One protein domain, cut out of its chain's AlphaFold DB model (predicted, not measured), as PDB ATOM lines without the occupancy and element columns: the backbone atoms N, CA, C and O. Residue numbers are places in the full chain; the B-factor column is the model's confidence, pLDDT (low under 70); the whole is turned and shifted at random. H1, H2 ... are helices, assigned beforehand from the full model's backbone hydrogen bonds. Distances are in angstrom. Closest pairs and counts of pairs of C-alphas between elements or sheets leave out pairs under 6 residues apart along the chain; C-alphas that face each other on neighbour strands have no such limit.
ATOM      1  N   GLU A 104     -33.348 -29.558   3.703       86.44
ATOM      2  CA  GLU A 104     -32.278 -28.672   3.268       86.44
ATOM      3  C   GLU A 104     -31.776 -29.120   1.896       86.44
ATOM      4  O   GLU A 104     -31.467 -30.292   1.673       86.44
ATOM      5  N   CYS A 105     -31.706 -28.193   0.946       85.62
ATOM      6  CA  CYS A 105     -31.216 -28.489  -0.393       85.62
ATOM      7  C   CYS A 105     -30.375 -27.339  -0.940       85.62
ATOM      8  O   CYS A 105     -30.583 -26.168  -0.626       85.62
ATOM      9  N   ASN A 106     -29.416 -27.684  -1.798       87.56
ATOM     10  CA  ASN A 106     -28.627 -26.690  -2.508       87.56
ATOM     11  C   ASN A 106     -29.478 -26.062  -3.624       87.56
ATOM     12  O   ASN A 106     -29.938 -26.762  -4.530       87.56
ATOM     13  N   THR A 107     -29.650 -24.742  -3.575       85.06
ATOM     14  CA  THR A 107     -30.505 -23.982  -4.499       85.06
ATOM     15  C   THR A 107     -30.039 -24.053  -5.953       85.06
ATOM     16  O   THR A 107     -30.875 -24.079  -6.855       85.06
ATOM     17  N   VAL A 108     -28.728 -24.130  -6.201       86.25
ATOM     18  CA  VAL A 108     -28.154 -24.232  -7.554       86.25
ATOM     19  C   VAL A 108     -28.471 -25.596  -8.159       86.25
ATOM     20  O   VAL A 108     -29.057 -25.665  -9.236       86.25
ATOM     21  N   LYS A 109     -28.180 -26.679  -7.427       87.69
ATOM     22  CA  LYS A 109     -28.464 -28.050  -7.889       87.69
ATOM     23  C   LYS A 109     -29.961 -28.285  -8.094       87.69
ATOM     24  O   LYS A 109     -30.367 -28.919  -9.064       87.69
ATOM     25  N   LEU A 110     -30.793 -27.745  -7.202       87.75
ATOM     26  CA  LEU A 110     -32.247 -27.835  -7.329       87.75
ATOM     27  C   LEU A 110     -32.749 -27.124  -8.594       87.75
ATOM     28  O   LEU A 110     -33.589 -27.666  -9.315       87.75
ATOM     29  N   ARG A 111     -32.212 -25.933  -8.889       86.25
ATOM     30  CA  ARG A 111     -32.531 -25.173 -10.104       86.25
ATOM     31  C   ARG A 111     -32.189 -25.966 -11.367       86.25
ATOM     32  O   ARG A 111     -33.002 -26.015 -12.289       86.25
ATOM     33  N   GLU A 112     -31.009 -26.580 -11.407       87.69
ATOM     34  CA  GLU A 112     -30.566 -27.418 -12.529       87.69
ATOM     35  C   GLU A 112     -31.498 -28.614 -12.740       87.69
ATOM     36  O   GLU A 112     -32.010 -28.798 -13.845       87.69
ATOM     37  N   HIS A 113     -31.818 -29.355 -11.674       87.12
ATOM     38  CA  HIS A 113     -32.728 -30.498 -11.755       87.12
ATOM     39  C   HIS A 113     -34.131 -30.123 -12.234       87.12
ATOM     40  O   HIS A 113     -34.689 -30.813 -13.085       87.12
ATOM     41  N   ILE A 114     -34.702 -29.021 -11.739       88.00
ATOM     42  CA  ILE A 114     -36.013 -28.551 -12.211       88.00
ATOM     43  C   ILE A 114     -35.958 -28.200 -13.699       88.00
ATOM     44  O   ILE A 114     -36.870 -28.563 -14.445       88.00
ATOM     45  N   ARG A 115     -34.875 -27.561 -14.157       86.06
ATOM     46  CA  ARG A 115     -34.699 -27.224 -15.574       86.06
ATOM     47  C   ARG A 115     -34.580 -28.472 -16.447       86.06
ATOM     48  O   ARG A 115     -35.156 -28.512 -17.530       86.06
ATOM     49  N   ASP A 116     -33.886 -29.505 -15.986       87.81
ATOM     50  CA  ASP A 116     -33.805 -30.781 -16.702       87.81
ATOM     51  C   ASP A 116     -35.164 -31.494 -16.774       87.81
ATOM     52  O   ASP A 116     -35.519 -32.030 -17.828       87.81
ATOM     53  N   ILE A 117     -35.969 -31.428 -15.707       87.69
ATOM     54  CA  ILE A 117     -37.343 -31.959 -15.692       87.69
ATOM     55  C   ILE A 117     -38.256 -31.194 -16.663       87.69
ATOM     56  O   ILE A 117     -39.106 -31.802 -17.317       87.69
ATOM     57  N   GLN A 118     -38.113 -29.871 -16.764       84.25
ATOM     58  CA  GLN A 118     -38.864 -29.045 -17.719       84.25
ATOM     59  C   GLN A 118     -38.454 -29.333 -19.168       84.25
ATOM     60  O   GLN A 118     -39.309 -29.483 -20.034       84.25
ATOM     61  N   ASN A 119     -37.159 -29.535 -19.414       86.19
ATOM     62  CA  ASN A 119     -36.614 -29.867 -20.734       86.19
ATOM     63  C   ASN A 119     -36.888 -31.315 -21.185       86.19
ATOM     64  O   ASN A 119     -36.354 -31.744 -22.206       86.19
ATOM     65  N   GLY A 120     -37.665 -32.093 -20.425       84.38
ATOM     66  CA  GLY A 120     -38.013 -33.471 -20.776       84.38
ATOM     67  C   GLY A 120     -36.884 -34.487 -20.585       84.38
ATOM     68  O   GLY A 120     -36.994 -35.607 -21.071       84.38
ATOM     69  N   LYS A 121     -35.814 -34.142 -19.856       84.38
ATOM     70  CA  LYS A 121     -34.692 -35.055 -19.562       84.38
ATOM     71  C   LYS A 121     -34.933 -35.946 -18.338       84.38
ATOM     72  O   LYS A 121     -34.007 -36.575 -17.835       84.38
ATOM     73  N   TRP A 122     -36.156 -35.973 -17.816       82.94
ATOM     74  CA  TRP A 122     -36.501 -36.774 -16.649       82.94
ATOM     75  C   TRP A 122     -36.564 -38.264 -17.007       82.94
ATOM     76  O   TRP A 122     -37.381 -38.667 -17.829       82.94
ATOM     77  N   SER A 123     -35.720 -39.075 -16.367       75.50
ATOM     78  CA  SER A 123     -35.630 -40.527 -16.581       75.50
ATOM     79  C   SER A 123     -36.384 -41.363 -15.539       75.50
ATOM     80  O   SER A 123     -36.389 -42.589 -15.626       75.50
ATOM     81  N   GLY A 124     -36.993 -40.732 -14.530       74.31
ATOM     82  CA  GLY A 124     -37.689 -41.438 -13.455       74.31
ATOM     83  C   GLY A 124     -39.079 -41.935 -13.861       74.31
ATOM     84  O   GLY A 124     -39.734 -41.353 -14.724       74.31
ATOM     85  N   TYR A 125     -39.561 -42.966 -13.165       70.88
ATOM     86  CA  TYR A 125     -40.852 -43.619 -13.421       70.88
ATOM     87  C   TYR A 125     -42.054 -42.655 -13.422       70.88
ATOM     88  O   TYR A 125     -42.931 -42.744 -14.277       70.88
ATOM     89  N   LYS A 126     -42.078 -41.691 -12.491       77.88
ATOM     90  CA  LYS A 126     -43.160 -40.708 -12.344       77.88
ATOM     91  C   LYS A 126     -42.589 -39.300 -12.319       77.88
ATOM     92  O   LYS A 126     -41.635 -39.027 -11.590       77.88
ATOM     93  N   ARG A 127     -43.161 -38.401 -13.122       81.69
ATOM     94  CA  ARG A 127     -42.747 -36.994 -13.137       81.69
ATOM     95  C   ARG A 127     -43.135 -36.347 -11.800       81.69
ATOM     96  O   ARG A 127     -44.311 -36.417 -11.435       81.69
ATOM     97  N   PRO A 128     -42.196 -35.712 -11.077       83.88
ATOM     98  CA  PRO A 128     -42.519 -35.026  -9.837       83.88
ATOM     99  C   PRO A 128     -43.402 -33.806 -10.110       83.88
ATOM    100  O   PRO A 128     -43.272 -33.134 -11.137       83.88
ATOM    101  N   TYR A 129     -44.290 -33.508  -9.167       86.38
ATOM    102  CA  TYR A 129     -45.072 -32.279  -9.190       86.38
ATOM    103  C   TYR A 129     -44.210 -31.103  -8.714       86.38
ATOM    104  O   TYR A 129     -43.622 -31.150  -7.634       86.38
ATOM    105  N   ILE A 130     -44.149 -30.041  -9.518       87.44
ATOM    106  CA  ILE A 130     -43.399 -28.820  -9.213       87.44
ATOM    107  C   ILE A 130     -44.418 -27.712  -8.961       87.44
ATOM    108  O   ILE A 130     -45.186 -27.362  -9.854       87.44
ATOM    109  N   SER A 131     -44.447 -27.175  -7.742       86.44
ATOM    110  CA  SER A 131     -45.392 -26.119  -7.387       86.44
ATOM    111  C   SER A 131     -44.962 -24.761  -7.952       86.44
ATOM    112  O   SER A 131     -43.774 -24.444  -8.032       86.44
ATOM    113  N   GLU A 132     -45.932 -23.905  -8.283       86.56
ATOM    114  CA  GLU A 132     -45.658 -22.530  -8.732       86.56
ATOM    115  C   GLU A 132     -44.913 -21.708  -7.672       86.56
ATOM    116  O   GLU A 132     -44.065 -20.878  -7.996       86.56
ATOM    117  N   ALA A 133     -45.203 -21.958  -6.390       87.06
ATOM    118  CA  ALA A 133     -44.519 -21.315  -5.273       87.06
ATOM    119  C   ALA A 133     -43.016 -21.639  -5.264       87.06
ATOM    120  O   ALA A 133     -42.203 -20.748  -5.034       87.06
ATOM    121  N   LEU A 134     -42.646 -22.889  -5.570       86.19
ATOM    122  CA  LEU A 134     -41.252 -23.315  -5.669       86.19
ATOM    123  C   LEU A 134     -40.540 -22.635  -6.848       86.19
ATOM    124  O   LEU A 134     -39.417 -22.159  -6.693       86.19
ATOM    125  N   ILE A 135     -41.205 -22.536  -8.004       85.00
ATOM    126  CA  ILE A 135     -40.666 -21.869  -9.203       85.00
ATOM    127  C   ILE A 135     -40.384 -20.388  -8.918       85.00
ATOM    128  O   ILE A 135     -39.289 -19.899  -9.215       85.00
ATOM    129  N   LYS A 136     -41.337 -19.697  -8.278       86.06
ATOM    130  CA  LYS A 136     -41.198 -18.293  -7.862       86.06
ATOM    131  C   LYS A 136     -40.071 -18.116  -6.841       86.06
ATOM    132  O   LYS A 136     -39.223 -17.243  -7.023       86.06
ATOM    133  N   ALA A 137     -40.015 -18.969  -5.815       84.25
ATOM    134  CA  ALA A 137     -38.985 -18.922  -4.773       84.25
ATOM    135  C   ALA A 137     -37.568 -19.137  -5.326       84.25
ATOM    136  O   ALA A 137     -36.619 -18.509  -4.864       84.25
ATOM    137  N   LEU A 138     -37.418 -19.988  -6.343       81.75
ATOM    138  CA  LEU A 138     -36.138 -20.222  -7.010       81.75
ATOM    139  C   LEU A 138     -35.791 -19.156  -8.051       81.75
ATOM    140  O   LEU A 138     -34.694 -19.215  -8.598       81.75
ATOM    141  N   SER A 139     -36.675 -18.200  -8.360       74.06
ATOM    142  CA  SER A 139     -36.474 -17.234  -9.455       74.06
ATOM    143  C   SER A 139     -36.010 -17.929 -10.746       74.06
ATOM    144  O   SER A 139     -35.040 -17.516 -11.391       74.06
ATOM    145  N   LEU A 140     -36.610 -19.081 -11.054       64.38
ATOM    146  CA  LEU A 140     -36.398 -19.783 -12.317       64.38
ATOM    147  C   LEU A 140     -37.030 -18.943 -13.438       64.38
ATOM    148  O   LEU A 140     -38.115 -18.403 -13.215       64.38
ATOM    149  N   PRO A 141     -36.391 -18.801 -14.615       57.22
ATOM    150  CA  PRO A 141     -37.073 -18.197 -15.751       57.22
ATOM    151  C   PRO A 141     -38.336 -19.017 -16.025       57.22
ATOM    152  O   PRO A 141     -38.256 -20.242 -16.142       57.22
ATOM    153  N   GLU A 142     -39.489 -18.347 -16.048       53.03
ATOM    154  CA  GLU A 142     -40.757 -18.952 -16.452       53.03
ATOM    155  C   GLU A 142     -40.545 -19.678 -17.783       53.03
ATOM    156  O   GLU A 142     -39.860 -19.161 -18.671       53.03
ATOM    157  N   GLU A 143     -41.078 -20.901 -17.883       54.41
ATOM    158  CA  GLU A 143     -41.092 -21.685 -19.117       54.41
ATOM    159  C   GLU A 143     -41.452 -20.737 -20.265       54.41
ATOM    160  O   GLU A 143     -42.507 -20.093 -20.219       54.41
ATOM    161  N   GLN A 144     -40.556 -20.594 -21.253       54.38
ATOM    162  CA  GLN A 144     -40.865 -19.767 -22.414       54.38
ATOM    163  C   GLN A 144     -42.214 -20.249 -22.953       54.38
ATOM    164  O   GLN A 144     -42.386 -21.464 -23.118       54.38
TER     165      GLN A 144
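What this domain is: This is residues 104 to 144 of the 190 residues of an uncharacterized protein of Gigaspora rosea (UniProt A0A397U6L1). One helix, H1, forms one side of this small domain; from its far end a wide U-shaped loop, residues 119 to 131, swings out and folds back to a short second helix, H2, near H1. Residues 138 to 144 follow H2 as a tail without a named element. The printed part has 41 residues with two named helices, H1 then H2, and no named strand; the class is all helix, though under half of the residues, 18 of 41, are in named elements. The whole is compact, with a radius of gyration of the C-alphas of 10.2 A and spans of 27 by 26 by 15 A.

Where its parts are: Find C-alpha 107 at (-30.505, -23.982, -4.499); there H1, residues 107 to 118, begins, and it runs 16.4 A to C-alpha 118 at (-38.864, -29.045, -17.719). Then look for H2, residues 132 to 137, which begins with C-alpha 132 at (-45.658, -22.530, -8.732) and runs 8.6 A to C-alpha 137 at (-38.985, -18.922, -4.773).

How they stand to each other: Begin at H1, the longest helix, with its N-to-C direction at (-0.55, -0.36, -0.75). Compare H2, whose direction is (0.81, 0.50, 0.29). H1 and H2 are near each other, with no pair of C-alphas within 8 A but 5 pairs within 10 A. Look at the backbone O and N atoms of H1 and H2: in both helices every O i to N i+4 pair is within hydrogen-bond range.

The domain as a whole: The two C-alphas farthest apart are those of Glu 104 and Gln 144, the first and last printed, at 28.5 A. The printed part has no cut. The link from H1 to H2 is long, with 13 residues, whose C-alphas lie 6 to 16 A from the mean of the C-alphas. In the B-factor column, the mean pLDDT of the printed part is 80.9; residues 140 to 144 are under 70.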